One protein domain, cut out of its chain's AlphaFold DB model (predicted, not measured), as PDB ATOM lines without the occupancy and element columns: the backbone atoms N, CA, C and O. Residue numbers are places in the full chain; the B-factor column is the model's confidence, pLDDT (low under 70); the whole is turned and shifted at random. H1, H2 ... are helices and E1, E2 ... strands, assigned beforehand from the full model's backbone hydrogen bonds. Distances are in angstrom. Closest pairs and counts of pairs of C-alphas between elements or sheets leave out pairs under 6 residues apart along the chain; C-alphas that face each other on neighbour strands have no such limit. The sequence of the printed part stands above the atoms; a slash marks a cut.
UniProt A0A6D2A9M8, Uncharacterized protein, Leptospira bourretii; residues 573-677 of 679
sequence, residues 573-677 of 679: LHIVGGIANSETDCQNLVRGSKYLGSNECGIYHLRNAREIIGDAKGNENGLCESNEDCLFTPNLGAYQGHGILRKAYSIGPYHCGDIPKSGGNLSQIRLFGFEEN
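Overview. This is residues 573 to 677 of the 679 residues of an uncharacterized protein of Leptospira bourretii (UniProt A0A6D2A9M8). With little regular structure, this elongated domain has two small sheets: a twisted one, E4 E5 E7 E6, reaches one end, and E1 E3 E2, with H1 over one face, makes the other. The printed part has 105 residues, mostly strand, with 41 in named elements, ordered E1 H1 E2 E3 E4 E5 E6 E7. The first sheet is mixed, the second antiparallel. It is compact, with radius of gyration of the C-alphas 14.9 A, spanning 45 by 28 by 23 A.

Along the chain. E4 is residues 609 to 611, E5 629 to 632, E6 642 to 647 and E7 670 to 676, 18.8 A long, ending at C-alpha 676 (307.365, 406.674, 276.323). E1, 573 to 576, begins at C-alpha 573 (280.840, 398.604, 264.333); H1 is 583 to 589, E2 594 to 597, E3 600 to 605.

Arrangement. E7 pairs with parallel E5, N 630 and O 670 at 2.9 A, and forms a hairpin with E6, N 673 and O 646 at 2.8 A. H1, every O i to N i+4 pair within hydrogen-bond range, is on sheet E1 E3 E2 at height 8.6 A; its closest C-alphas to E2 are Glu 583 and Tyr 595, 4.9 A. E1, H1, E2 form a split strand-helix-strand unit, two strands of one sheet joined through a helix, with E3 between them in the sheet, and its crossover is right-handed.

Size, cuts and confidence. The printed part has no cut. Links E4 to E5 and E6 to E7 are long. Residue 663 is under pLDDT 70.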
ATOM      1  N   LEU A 573     281.989 399.321 263.794       95.25
ATOM      2  CA  LEU A 573     280.840 398.604 264.333       95.25
ATOM      3  C   LEU A 573     281.258 397.178 264.685       95.25
ATOM      4  O   LEU A 573     281.615 396.395 263.804       95.25
ATOM      5  N   HIS A 574     281.175 396.846 265.966       96.12
ATOM      6  CA  HIS A 574     281.272 395.484 266.467       96.12
ATOM      7  C   HIS A 574     279.866 394.877 266.570       96.12
ATOM      8  O   HIS A 574     278.957 395.525 267.087       96.12
ATOM      9  N   ILE A 575     279.675 393.649 266.085       95.94
ATOM     10  CA  ILE A 575     278.395 392.936 266.188       95.94
ATOM     11  C   ILE A 575     278.395 392.087 267.452       95.94
ATOM     12  O   ILE A 575     279.228 391.199 267.600       95.94
ATOM     13  N   VAL A 576     277.423 392.333 268.325       96.00
ATOM     14  CA  VAL A 576     277.270 391.616 269.590       96.00
ATOM     15  C   VAL A 576     276.595 390.265 269.343       96.00
ATOM     16  O   VAL A 576     275.608 390.159 268.616       96.00
ATOM     17  N   GLY A 577     277.131 389.221 269.965       94.75
ATOM     18  CA  GLY A 577     276.577 387.876 269.969       94.75
ATOM     19  C   GLY A 577     275.327 387.765 270.843       94.75
ATOM     20  O   GLY A 577     275.256 388.326 271.939       94.75
ATOM     21  N   GLY A 578     274.345 387.006 270.361       93.44
ATOM     22  CA  GLY A 578     273.029 386.864 270.984       93.44
ATOM     23  C   GLY A 578     271.900 387.358 270.077       93.44
ATOM     24  O   GLY A 578     272.122 387.734 268.930       93.44
ATOM     25  N   ILE A 579     270.671 387.296 270.587       91.56
ATOM     26  CA  ILE A 579     269.453 387.740 269.894       91.56
ATOM     27  C   ILE A 579     268.746 388.721 270.826       91.56
ATOM     28  O   ILE A 579     268.542 388.409 271.998       91.56
ATOM     29  N   ALA A 580     268.351 389.877 270.304       94.00
ATOM     30  CA  ALA A 580     267.690 390.935 271.068       94.00
ATOM     31  C   ALA A 580     266.639 391.628 270.209       94.00
ATOM     32  O   ALA A 580     266.904 391.875 269.043       94.00
ATOM     33  N   ASN A 581     265.471 391.979 270.750       95.81
ATOM     34  CA  ASN A 581     264.400 392.612 269.963       95.81
ATOM     35  C   ASN A 581     264.204 394.108 270.277       95.81
ATOM     36  O   ASN A 581     263.321 394.752 269.704       95.81
ATOM     37  N   SER A 582     265.007 394.653 271.191       96.38
ATOM     38  CA  SER A 582     264.885 396.017 271.693       96.38
ATOM     39  C   SER A 582     266.232 396.576 272.154       96.38
ATOM     40  O   SER A 582     267.193 395.839 272.368       96.38
ATOM     41  N   GLU A 583     266.292 397.895 272.354       95.75
ATOM     42  CA  GLU A 583     267.466 398.569 272.928       95.75
ATOM     43  C   GLU A 583     267.800 398.033 274.331       95.75
ATOM     44  O   GLU A 583     268.962 397.783 274.638       95.75
ATOM     45  N   THR A 584     266.786 397.803 275.171       95.31
ATOM     46  CA  THR A 584     266.972 397.253 276.523       95.31
ATOM     47  C   THR A 584     267.573 395.850 276.483       95.31
ATOM     48  O   THR A 584     268.462 395.548 277.275       95.31
ATOM     49  N   ASP A 585     267.130 395.003 275.550       95.62
ATOM     50  CA  ASP A 585     267.702 393.666 275.378       95.62
ATOM     51  C   ASP A 585     269.179 393.742 274.982       95.62
ATOM     52  O   ASP A 585     269.991 393.004 275.537       95.62
ATOM     53  N   CYS A 586     269.549 394.664 274.087       96.06
ATOM     54  CA  CYS A 586     270.951 394.886 273.730       96.06
ATOM     55  C   CYS A 586     271.780 395.307 274.946       96.06
ATOM     56  O   CYS A 586     272.778 394.662 275.262       96.06
ATOM     57  N   GLN A 587     271.320 396.307 275.701       94.12
ATOM     58  CA  GLN A 587     272.001 396.756 276.920       94.12
ATOM     59  C   GLN A 587     272.145 395.632 277.967       94.12
ATOM     60  O   GLN A 587     273.124 395.609 278.710       94.12
ATOM     61  N   ASN A 588     271.215 394.669 277.997       93.88
ATOM     62  CA  ASN A 588     271.310 393.472 278.836       93.88
ATOM     63  C   ASN A 588     272.298 392.424 278.291       93.88
ATOM     64  O   ASN A 588     272.899 391.695 279.079       93.88
ATOM     65  N   LEU A 589     272.485 392.311 276.973       94.44
ATOM     66  CA  LEU A 589     273.523 391.441 276.409       94.44
ATOM     67  C   LEU A 589     274.908 391.991 276.746       94.44
ATOM     68  O   LEU A 589     275.708 391.299 277.373       94.44
ATOM     69  N   VAL A 590     275.153 393.244 276.367       94.56
ATOM     70  CA  VAL A 590     276.383 393.994 276.638       94.56
ATOM     71  C   VAL A 590     275.998 395.456 276.835       94.56
ATOM     72  O   VAL A 590     275.432 396.079 275.928       94.56
ATOM     73  N   ARG A 591     276.300 396.018 278.008       92.25
ATOM     74  CA  ARG A 591     276.087 397.445 278.287       92.25
ATOM     75  C   ARG A 591     276.833 398.279 277.241       92.25
ATOM     76  O   ARG A 591     277.934 397.917 276.865       92.25
ATOM     77  N   GLY A 592     276.244 399.368 276.752       91.00
ATOM     78  CA  GLY A 592     276.805 400.186 275.660       91.00
ATOM     79  C   GLY A 592     276.263 399.828 274.271       91.00
ATOM     80  O   GLY A 592     276.094 400.710 273.428       91.00
ATOM     81  N   SER A 593     275.814 398.585 274.064       94.88
ATOM     82  CA  SER A 593     275.337 398.128 272.753       94.88
ATOM     83  C   SER A 593     273.978 398.697 272.319       94.88
ATOM     84  O   SER A 593     273.082 398.966 273.119       94.88
ATOM     85  N   LYS A 594     273.818 398.882 271.009       95.12
ATOM     86  CA  LYS A 594     272.659 399.495 270.353       95.12
ATOM     87  C   LYS A 594     271.886 398.486 269.532       95.12
ATOM     88  O   LYS A 594     272.484 397.652 268.853       95.12
ATOM     89  N   TYR A 595     270.563 398.607 269.541       96.44
ATOM     90  CA  TYR A 595     269.715 397.805 268.670       96.44
ATOM     91  C   TYR A 595     269.816 398.290 267.222       96.44
ATOM     92  O   TYR A 595     269.507 399.441 266.913       96.44
ATOM     93  N   LEU A 596     270.236 397.397 266.326       94.81
ATOM     94  CA  LEU A 596     270.430 397.688 264.902       94.81
ATOM     95  C   LEU A 596     269.215 397.300 264.043       94.81
ATOM     96  O   LEU A 596     269.201 397.547 262.837       94.81
ATOM     97  N   GLY A 597     268.182 396.706 264.651       93.12
ATOM     98  CA  GLY A 597     267.080 396.072 263.930       93.12
ATOM     99  C   GLY A 597     267.357 394.600 263.619       93.12
ATOM    100  O   GLY A 597     268.459 394.098 263.817       93.12
ATOM    101  N   SER A 598     266.340 393.887 263.127       90.31
ATOM    102  CA  SER A 598     266.466 392.492 262.656       90.31
ATOM    103  C   SER A 598     267.086 391.524 263.673       90.31
ATOM    104  O   SER A 598     267.792 390.589 263.303       90.31
ATOM    105  N   ASN A 599     266.780 391.732 264.952       92.69
ATOM    106  CA  ASN A 599     267.311 390.984 266.084       92.69
ATOM    107  C   ASN A 599     268.828 391.099 266.345       92.69
ATOM    108  O   ASN A 599     269.395 390.236 267.017       92.69
ATOM    109  N   GLU A 600     269.484 392.135 265.819       93.62
ATOM    110  CA  GLU A 600     270.933 392.332 265.919       93.62
ATOM    111  C   GLU A 600     271.272 393.520 266.835       93.62
ATOM    112  O   GLU A 600     270.632 394.575 266.785       93.62
ATOM    113  N   CYS A 601     272.299 393.344 267.667       96.25
ATOM    114  CA  CYS A 601     272.896 394.403 268.474       96.25
ATOM    115  C   CYS A 601     274.296 394.717 267.961       96.25
ATOM    116  O   CYS A 601     275.008 393.830 267.484       96.25
ATOM    117  N   GLY A 602     274.735 395.958 268.130       95.81
ATOM    118  CA  GLY A 602     276.116 396.314 267.853       95.81
ATOM    119  C   GLY A 602     276.626 397.470 268.683       95.81
ATOM    120  O   GLY A 602     275.866 398.227 269.279       95.81
ATOM    121  N   ILE A 603     277.941 397.583 268.721       96.00
ATOM    122  CA  ILE A 603     278.677 398.581 269.479       96.00
ATOM    123  C   ILE A 603     279.459 399.435 268.492       96.00
ATOM    124  O   ILE A 603     280.266 398.917 267.718       96.00
ATOM    125  N   TYR A 604     279.219 400.744 268.523       95.81
ATOM    126  CA  TYR A 604     280.069 401.694 267.817       95.81
ATOM    127  C   TYR A 604     281.251 402.040 268.706       95.81
ATOM    128  O   TYR A 604     281.046 402.468 269.837       95.81
ATOM    129  N   HIS A 605     282.468 401.906 268.187       96.44
ATOM    130  CA  HIS A 605     283.683 402.183 268.946       96.44
ATOM    131  C   HIS A 605     284.732 402.923 268.115       96.44
ATOM    132  O   HIS A 605     284.710 402.910 266.877       96.44
ATOM    133  N   LEU A 606     285.666 403.587 268.797       95.50
ATOM    134  CA  LEU A 606     286.795 404.238 268.146       95.50
ATOM    135  C   LEU A 606     287.743 403.212 267.519       95.50
ATOM    136  O   LEU A 606     288.051 402.157 268.082       95.50
ATOM    137  N   ARG A 607     288.251 403.584 266.346       94.25
ATOM    138  CA  ARG A 607     289.417 402.975 265.706       94.25
ATOM    139  C   ARG A 607     290.693 403.364 266.460       94.25
ATOM    140  O   ARG A 607     290.769 404.480 266.969       94.25
ATOM    141  N   ASN A 608     291.711 402.499 266.465       95.81
ATOM    142  CA  ASN A 608     293.030 402.780 267.066       95.81
ATOM    143  C   ASN A 608     292.979 403.197 268.552       95.81
ATOM    144  O   ASN A 608     293.833 403.944 269.029       95.81
ATOM    145  N   ALA A 609     291.960 402.758 269.285       96.75
ATOM    146  CA  ALA A 609     291.863 402.944 270.723       96.75
ATOM    147  C   ALA A 609     291.210 401.717 271.361       96.75
ATOM    148  O   ALA A 609     290.440 401.010 270.704       96.75
ATOM    149  N   ARG A 610     291.516 401.481 272.636       96.62
ATOM    150  CA  ARG A 610     290.833 400.504 273.491       96.62
ATOM    151  C   ARG A 610     290.395 401.163 274.789       96.62
ATOM    152  O   ARG A 610     291.061 402.086 275.251       96.62
ATOM    153  N   GLU A 611     289.311 400.677 275.370       96.00
ATOM    154  CA  GLU A 611     288.906 401.037 276.730       96.00
ATOM    155  C   GLU A 611     290.021 400.699 277.741       96.00
ATOM    156  O   GLU A 611     290.764 399.722 277.572       96.00
ATOM    157  N   ILE A 612     290.165 401.515 278.787       94.62
ATOM    158  CA  ILE A 612     291.056 401.225 279.914       94.62
ATOM    159  C   ILE A 612     290.310 400.347 280.919       94.62
ATOM    160  O   ILE A 612     289.452 400.807 281.658       94.62
ATOM    161  N   ILE A 613     290.682 399.072 280.998       93.94
ATOM    162  CA  ILE A 613     289.985 398.122 281.869       93.94
ATOM    163  C   ILE A 613     290.256 398.399 283.353       93.94
ATOM    164  O   ILE A 613     291.408 398.504 283.781       93.94
ATOM    165  N   GLY A 614     289.187 398.402 284.154       91.19
ATOM    166  CA  GLY A 614     289.260 398.492 285.613       91.19
ATOM    167  C   GLY A 614     289.398 399.917 286.145       91.19
ATOM    168  O   GLY A 614     289.765 400.100 287.302       91.19
ATOM    169  N   ASP A 615     289.120 400.934 285.333       91.81
ATOM    170  CA  ASP A 615     289.043 402.319 285.795       91.81
ATOM    171  C   ASP A 615     287.624 402.724 286.259       91.81
ATOM    172  O   ASP A 615     287.448 403.845 286.750       91.81
ATOM    173  N   ALA A 616     286.663 401.793 286.157       91.19
ATOM    174  CA  ALA A 616     285.236 401.934 286.438       91.19
ATOM    175  C   ALA A 616     284.506 402.941 285.526       91.19
ATOM    176  O   ALA A 616     283.536 403.581 285.949       91.19
ATOM    177  N   LYS A 617     284.965 403.113 284.281       90.81
ATOM    178  CA  LYS A 617     284.305 403.924 283.251       90.81
ATOM    179  C   LYS A 617     284.106 403.098 281.990       90.81
ATOM    180  O   LYS A 617     285.064 402.810 281.293       90.81
ATOM    181  N   GLY A 618     282.844 402.842 281.666       89.19
ATOM    182  CA  GLY A 618     282.479 402.093 280.471       89.19
ATOM    183  C   GLY A 618     281.808 400.777 280.806       89.19
ATOM    184  O   GLY A 618     280.952 400.723 281.702       89.19
ATOM    185  N   ASN A 619     282.134 399.754 280.026       88.88
ATOM    186  CA  ASN A 619     281.542 398.426 280.117       88.88
ATOM    187  C   ASN A 619     282.558 397.285 280.275       88.88
ATOM    188  O   ASN A 619     282.147 396.118 280.328       88.88
ATOM    189  N   GLU A 620     283.837 397.622 280.382       92.50
ATOM    190  CA  GLU A 620     284.965 396.724 280.534       92.50
ATOM    191  C   GLU A 620     285.001 395.649 279.436       92.50
ATOM    192  O   GLU A 620     285.376 394.504 279.692       92.50
ATOM    193  N   ASN A 621     284.605 395.992 278.207       90.88
ATOM    194  CA  ASN A 621     284.610 395.099 277.048       90.88
ATOM    195  C   ASN A 621     285.819 395.330 276.115       90.88
ATOM    196  O   ASN A 621     286.034 394.542 275.187       90.88
ATOM    197  N   GLY A 622     286.623 396.375 276.352       94.06
ATOM    198  CA  GLY A 622     287.829 396.687 275.579       94.06
ATOM    199  C   GLY A 622     287.616 397.489 274.295       94.06
ATOM    200  O   GLY A 622     288.593 397.847 273.627       94.06
ATOM    201  N   LEU A 623     286.373 397.782 273.933       96.56
ATOM    202  CA  LEU A 623     285.994 398.663 272.839       96.56
ATOM    203  C   LEU A 623     285.853 400.074 273.397       96.56
ATOM    204  O   LEU A 623     285.187 400.282 274.388       96.56
ATOM    205  N   CYS A 624     286.491 401.046 272.754       96.94
ATOM    206  CA  CYS A 624     286.440 402.427 273.220       96.94
ATOM    207  C   CYS A 624     285.159 403.133 272.743       96.94
ATOM    208  O   CYS A 624     285.070 403.535 271.574       96.94
ATOM    209  N   GLU A 625     284.185 403.286 273.632       95.12
ATOM    210  CA  GLU A 625     282.843 403.811 273.382       95.12
ATOM    211  C   GLU A 625     282.627 405.202 274.004       95.12
ATOM    212  O   GLU A 625     283.524 405.830 274.563       95.12
ATOM    213  N   SER A 626     281.414 405.745 273.855       93.56
ATOM    214  CA  SER A 626     281.076 407.057 274.416       93.56
ATOM    215  C   SER A 626     281.106 407.064 275.946       93.56
ATOM    216  O   SER A 626     280.517 406.188 276.572       93.56
ATOM    217  N   ASN A 627     281.606 408.159 276.531       90.50
ATOM    218  CA  ASN A 627     281.741 408.374 277.983       90.50
ATOM    219  C   ASN A 627     282.820 407.523 278.678       90.50
ATOM    220  O   ASN A 627     282.752 407.336 279.893       90.50
ATOM    221  N   GLU A 628     283.818 407.054 277.933       93.75
ATOM    222  CA  GLU A 628     284.895 406.206 278.455       93.75
ATOM    223  C   GLU A 628     286.257 406.906 278.455       93.75
ATOM    224  O   GLU A 628     286.498 407.884 277.729       93.75
ATOM    225  N   ASP A 629     287.166 406.375 279.277       93.75
ATOM    226  CA  ASP A 629     288.591 406.658 279.161       93.75
ATOM    227  C   ASP A 629     289.240 405.551 278.337       93.75
ATOM    228  O   ASP A 629     289.100 404.360 278.612       93.75
ATOM    229  N   CYS A 630     289.986 405.955 277.316       96.69
ATOM    230  CA  CYS A 630     290.560 405.022 276.368       96.69
ATOM    231  C   CYS A 630     292.051 405.239 276.185       96.69
ATOM    232  O   CYS A 630     292.541 406.367 276.117       96.69
ATOM    233  N   LEU A 631     292.768 404.136 276.014       96.81
ATOM    234  CA  LEU A 631     294.146 404.133 275.569       96.81
ATOM    235  C   LEU A 631     294.191 404.235 274.040       96.81
ATOM    236  O   LEU A 631     293.660 403.379 273.332       96.81
ATOM    237  N   PHE A 632     294.874 405.254 273.532       96.88
ATOM    238  CA  PHE A 632     295.289 405.344 272.138       96.88
ATOM    239  C   PHE A 632     296.323 404.256 271.825       96.88
ATOM    240  O   PHE A 632     297.294 404.090 272.563       96.88
ATOM    241  N   THR A 633     296.136 403.546 270.711       96.44
ATOM    242  CA  THR A 633     297.016 402.460 270.271       96.44
ATOM    243  C   THR A 633     297.836 402.865 269.030       96.44
ATOM    244  O   THR A 633     297.501 402.481 267.906       96.44
ATOM    245  N   PRO A 634     298.917 403.670 269.184       95.94
ATOM    246  CA  PRO A 634     299.717 404.181 268.060       95.94
ATOM    247  C   PRO A 634     300.449 403.094 267.270       95.94
ATOM    248  O   PRO A 634     300.847 403.314 266.122       95.94
ATOM    249  N   ASN A 635     300.682 401.942 267.890       96.50
ATOM    250  CA  ASN A 635     301.528 400.892 267.356       96.50
ATOM    251  C   ASN A 635     300.692 399.698 266.900       96.50
ATOM    252  O   ASN A 635     299.633 399.413 267.459       96.50
ATOM    253  N   LEU A 636     301.227 398.942 265.948       95.69
ATOM    254  CA  LEU A 636     300.724 397.618 265.609       95.69
ATOM    255  C   LEU A 636     301.077 396.613 266.727       95.69
ATOM    256  O   LEU A 636     302.218 396.596 267.187       95.69
ATOM    257  N   GLY A 637     300.127 395.762 267.137       94.94
ATOM    258  CA  GLY A 637     300.339 394.669 268.104       94.94
ATOM    259  C   GLY A 637     300.049 395.026 269.571       94.94
ATOM    260  O   GLY A 637     299.319 395.967 269.861       94.94
ATOM    261  N   ALA A 638     300.600 394.265 270.522       94.62
ATOM    262  CA  ALA A 638     300.309 394.438 271.957       94.62
ATOM    263  C   ALA A 638     300.978 395.671 272.587       94.62
ATOM    264  O   ALA A 638     300.373 396.386 273.382       94.62
ATOM    265  N   TYR A 639     302.229 395.947 272.218       95.88
ATOM    266  CA  TYR A 639     303.014 397.018 272.825       95.88
ATOM    267  C   TYR A 639     302.559 398.408 272.347       95.88
ATOM    268  O   TYR A 639     302.804 398.792 271.203       95.88
ATOM    269  N   GLN A 640     301.966 399.203 273.242       95.75
ATOM    270  CA  GLN A 640     301.455 400.554 272.939       95.75
ATOM    271  C   GLN A 640     302.273 401.695 273.563       95.75
ATOM    272  O   GLN A 640     301.896 402.861 273.464       95.75
ATOM    273  N   GLY A 641     303.409 401.360 274.174       94.62
ATOM    274  CA  GLY A 641     304.260 402.277 274.924       94.62
ATOM    275  C   GLY A 641     304.500 401.786 276.353       94.62
ATOM    276  O   GLY A 641     304.081 400.689 276.719       94.62
ATOM    277  N   HIS A 642     305.213 402.580 277.145       92.81
ATOM    278  CA  HIS A 642     305.479 402.305 278.558       92.81
ATOM    279  C   HIS A 642     305.685 403.599 279.361       92.81
ATOM    280  O   HIS A 642     305.711 404.702 278.815       92.81
ATOM    281  N   GLY A 643     305.830 403.459 280.678       89.44
ATOM    282  CA  GLY A 643     305.939 404.586 281.604       89.44
ATOM    283  C   GLY A 643     304.574 405.056 282.103       89.44
ATOM    284  O   GLY A 643     303.604 404.295 282.114       89.44
ATOM    285  N   ILE A 644     304.502 406.303 282.561       85.50
ATOM    286  CA  ILE A 644     303.279 406.877 283.124       85.50
ATOM    287  C   ILE A 644     302.249 407.110 282.016       85.50
ATOM    288  O   ILE A 644     302.560 407.637 280.944       85.50
ATOM    289  N   LEU A 645     300.998 406.757 282.300       88.81
ATOM    290  CA  LEU A 645     299.871 407.076 281.437       88.81
ATOM    291  C   LEU A 645     299.532 408.573 281.542       88.81
ATOM    292  O   LEU A 645     299.316 409.098 282.634       88.81
ATOM    293  N   ARG A 646     299.468 409.272 280.408       89.06
ATOM    294  CA  ARG A 646     299.105 410.696 280.326       89.06
ATOM    295  C   ARG A 646     298.033 410.912 279.275       89.06
ATOM    296  O   ARG A 646     297.763 410.040 278.456       89.06
ATOM    297  N   LYS A 647     297.448 412.106 279.254       90.94
ATOM    298  CA  LYS A 647     296.565 412.520 278.162       90.94
ATOM    299  C   LYS A 647     297.287 412.432 276.821       90.94
ATOM    300  O   LYS A 647     298.390 412.967 276.686       90.94
ATOM    301  N   ALA A 648     296.649 411.821 275.828       92.81
ATOM    302  CA  ALA A 648     297.257 411.571 274.522       92.81
ATOM    303  C   ALA A 648     297.697 412.871 273.821       92.81
ATOM    304  O   ALA A 648     298.736 412.892 273.164       92.81
ATOM    305  N   TYR A 649     296.993 413.989 274.040       92.00
ATOM    306  CA  TYR A 649     297.369 415.290 273.471       92.00
ATOM    307  C   TYR A 649     298.706 415.824 274.007       92.00
ATOM    308  O   TYR A 649     299.371 416.623 273.351       92.00
ATOM    309  N   SER A 650     299.120 415.379 275.197       88.56
ATOM    310  CA  SER A 650     300.381 415.785 275.826       88.56
ATOM    311  C   SER A 650     301.581 414.941 275.385       88.56
ATOM    312  O   SER A 650     302.712 415.257 275.749       88.56
ATOM    313  N   ILE A 651     301.351 413.891 274.588       86.56
ATOM    314  CA  ILE A 651     302.366 412.921 274.178       86.56
ATOM    315  C   ILE A 651     302.657 413.072 272.682       86.56
ATOM    316  O   ILE A 651     301.762 413.030 271.833       86.56
ATOM    317  N   GLY A 652     303.937 413.245 272.353       81.56
ATOM    318  CA  GLY A 652     304.404 413.242 270.969       81.56
ATOM    319  C   GLY A 652     304.488 411.821 270.388       81.56
ATOM    320  O   GLY A 652     304.627 410.856 271.135       81.56
ATOM    321  N   PRO A 653     304.454 411.657 269.054       85.19
ATOM    322  CA  PRO A 653     304.420 412.723 268.050       85.19
ATOM    323  C   PRO A 653     303.003 413.177 267.661       85.19
ATOM    324  O   PRO A 653     302.866 414.181 266.969       85.19
ATOM    325  N   TYR A 654     301.961 412.439 268.050       82.00
ATOM    326  CA  TYR A 654     300.628 412.602 267.464       82.00
ATOM    327  C   TYR A 654     299.743 413.647 268.134       82.00
ATOM    328  O   TYR A 654     298.905 414.229 267.449       82.00
ATOM    329  N   HIS A 655     299.908 413.892 269.438       90.94
ATOM    330  CA  HIS A 655     299.106 414.866 270.180       90.94
ATOM    331  C   HIS A 655     297.581 414.695 269.982       90.94
ATOM    332  O   HIS A 655     296.859 415.667 269.759       90.94
ATOM    333  N   CYS A 656     297.073 413.459 270.079       93.50
ATOM    334  CA  CYS A 656     295.658 413.160 269.840       93.50
ATOM    335  C   CYS A 656     294.745 413.787 270.907       93.50
ATOM    336  O   CYS A 656     294.903 413.522 272.099       93.50
ATOM    337  N   GLY A 657     293.785 414.611 270.480       92.50
ATOM    338  CA  GLY A 657     292.814 415.256 271.368       92.50
ATOM    339  C   GLY A 657     291.667 414.336 271.788       92.50
ATOM    340  O   GLY A 657     291.318 413.405 271.067       92.50
ATOM    341  N   ASP A 658     291.061 414.634 272.937       93.25
ATOM    342  CA  ASP A 658     289.832 413.981 273.405       93.25
ATOM    343  C   ASP A 658     288.683 414.150 272.388       93.25
ATOM    344  O   ASP A 658     288.607 415.155 271.673       93.25
ATOM    345  N   ILE A 659     287.746 413.197 272.358       93.75
ATOM    346  CA  ILE A 659     286.524 413.317 271.555       93.75
ATOM    347  C   ILE A 659     285.493 414.124 272.352       93.75
ATOM    348  O   ILE A 659     285.017 413.661 273.396       93.75
ATOM    349  N   PRO A 660     285.094 415.317 271.880       88.56
ATOM    350  CA  PRO A 660     284.206 416.188 272.633       88.56
ATOM    351  C   PRO A 660     282.784 415.625 272.707       88.56
ATOM    352  O   PRO A 660     282.389 414.707 271.982       88.56
ATOM    353  N   LYS A 661     281.967 416.234 273.566       82.06
ATOM    354  CA  LYS A 661     280.520 416.020 273.543       82.06
ATOM    355  C   LYS A 661     279.961 416.528 272.210       82.06
ATOM    356  O   LYS A 661     279.950 417.731 271.965       82.06
ATOM    357  N   SER A 662     279.509 415.623 271.350       77.00
ATOM    358  CA  SER A 662     278.926 415.945 270.044       77.00
ATOM    359  C   SER A 662     277.722 415.043 269.761       77.00
ATOM    360  O   SER A 662     277.586 413.993 270.379       77.00
ATOM    361  N   GLY A 663     276.827 415.453 268.856       60.47
ATOM    362  CA  GLY A 663     275.609 414.702 268.508       60.47
ATOM    363  C   GLY A 663     275.821 413.507 267.565       60.47
ATOM    364  O   GLY A 663     274.892 413.155 266.846       60.47
ATOM    365  N   GLY A 664     277.035 412.947 267.499       72.00
ATOM    366  CA  GLY A 664     277.374 411.778 266.676       72.00
ATOM    367  C   GLY A 664     277.275 410.448 267.437       72.00
ATOM    368  O   GLY A 664     276.918 410.423 268.611       72.00
ATOM    369  N   ASN A 665     277.635 409.340 266.773       81.06
ATOM    370  CA  ASN A 665     277.625 407.995 267.377       81.06
ATOM    371  C   ASN A 665     278.625 407.841 268.539       81.06
ATOM    372  O   ASN A 665     278.436 406.977 269.390       81.06
ATOM    373  N   LEU A 666     279.683 408.659 268.562       91.94
ATOM    374  CA  LEU A 666     280.730 408.647 269.581       91.94
ATOM    375  C   LEU A 666     280.930 410.042 270.171       91.94
ATOM    376  O   LEU A 666     281.077 411.023 269.436       91.94
ATOM    377  N   SER A 667     280.951 410.136 271.499       92.06
ATOM    378  CA  SER A 667     281.085 411.406 272.210       92.06
ATOM    379  C   SER A 667     281.671 411.239 273.611       92.06
ATOM    380  O   SER A 667     281.554 410.177 274.214       92.06
ATOM    381  N   GLN A 668     282.259 412.315 274.142       90.69
ATOM    382  CA  GLN A 668     282.765 412.371 275.522       90.69
ATOM    383  C   GLN A 668     283.810 411.289 275.837       90.69
ATOM    384  O   GLN A 668     283.745 410.655 276.884       90.69
ATOM    385  N   ILE A 669     284.770 411.083 274.936       93.94
ATOM    386  CA  ILE A 669     285.825 410.076 275.101       93.94
ATOM    387  C   ILE A 669     287.121 410.778 275.459       93.94
ATOM    388  O   ILE A 669     287.552 411.686 274.743       93.94
ATOM    389  N   ARG A 670     287.762 410.347 276.540       93.38
ATOM    390  CA  ARG A 670     289.059 410.887 276.952       93.38
ATOM    391  C   ARG A 670     290.169 409.954 276.500       93.38
ATOM    392  O   ARG A 670     290.141 408.766 276.798       93.38
ATOM    393  N   LEU A 671     291.151 410.495 275.787       95.62
ATOM    394  CA  LEU A 671     292.248 409.718 275.227       95.62
ATOM    395  C   LEU A 671     293.501 409.840 276.085       95.62
ATOM    396  O   LEU A 671     293.978 410.931 276.415       95.62
ATOM    397  N   PHE A 672     294.080 408.687 276.377       95.12
ATOM    398  CA  PHE A 672     295.321 408.527 277.107       95.12
ATOM    399  C   PHE A 672     296.349 407.778 276.261       95.12
ATOM    400  O   PHE A 672     296.009 407.049 275.336       95.12
ATOM    401  N   GLY A 673     297.623 407.963 276.570       95.00
ATOM    402  CA  GLY A 673     298.739 407.244 275.973       95.00
ATOM    403  C   GLY A 673     299.862 407.093 276.988       95.00
ATOM    404  O   GLY A 673     299.879 407.767 278.021       95.00
ATOM    405  N   PHE A 674     300.805 406.210 276.704       93.62
ATOM    406  CA  PHE A 674     302.014 406.075 277.508       93.62
ATOM    407  C   PHE A 674     303.018 407.184 277.179       93.62
ATOM    408  O   PHE A 674     303.161 407.564 276.017       93.62
ATOM    409  N   GLU A 675     303.708 407.715 278.190       90.88
ATOM    410  CA  GLU A 675     304.650 408.827 278.004       90.88
ATOM    411  C   GLU A 675     305.885 408.463 277.167       90.88
ATOM    412  O   GLU A 675     306.439 409.334 276.494       90.88
ATOM    413  N   GLU A 676     306.292 407.190 277.168       93.06
ATOM    414  CA  GLU A 676     307.365 406.674 276.323       93.06
ATOM    415  C   GLU A 676     306.826 405.706 275.262       93.06
ATOM    416  O   GLU A 676     305.971 404.859 275.527       93.06
ATOM    417  N   ASN A 677     307.374 405.791 274.044       93.25
ATOM    418  CA  ASN A 677     307.068 404.853 272.965       93.25
ATOM    419  C   ASN A 677     308.330 404.362 272.235       93.25
ATOM    420  O   ASN A 677     308.830 404.960 271.273       93.25
TER     421      ASN A 677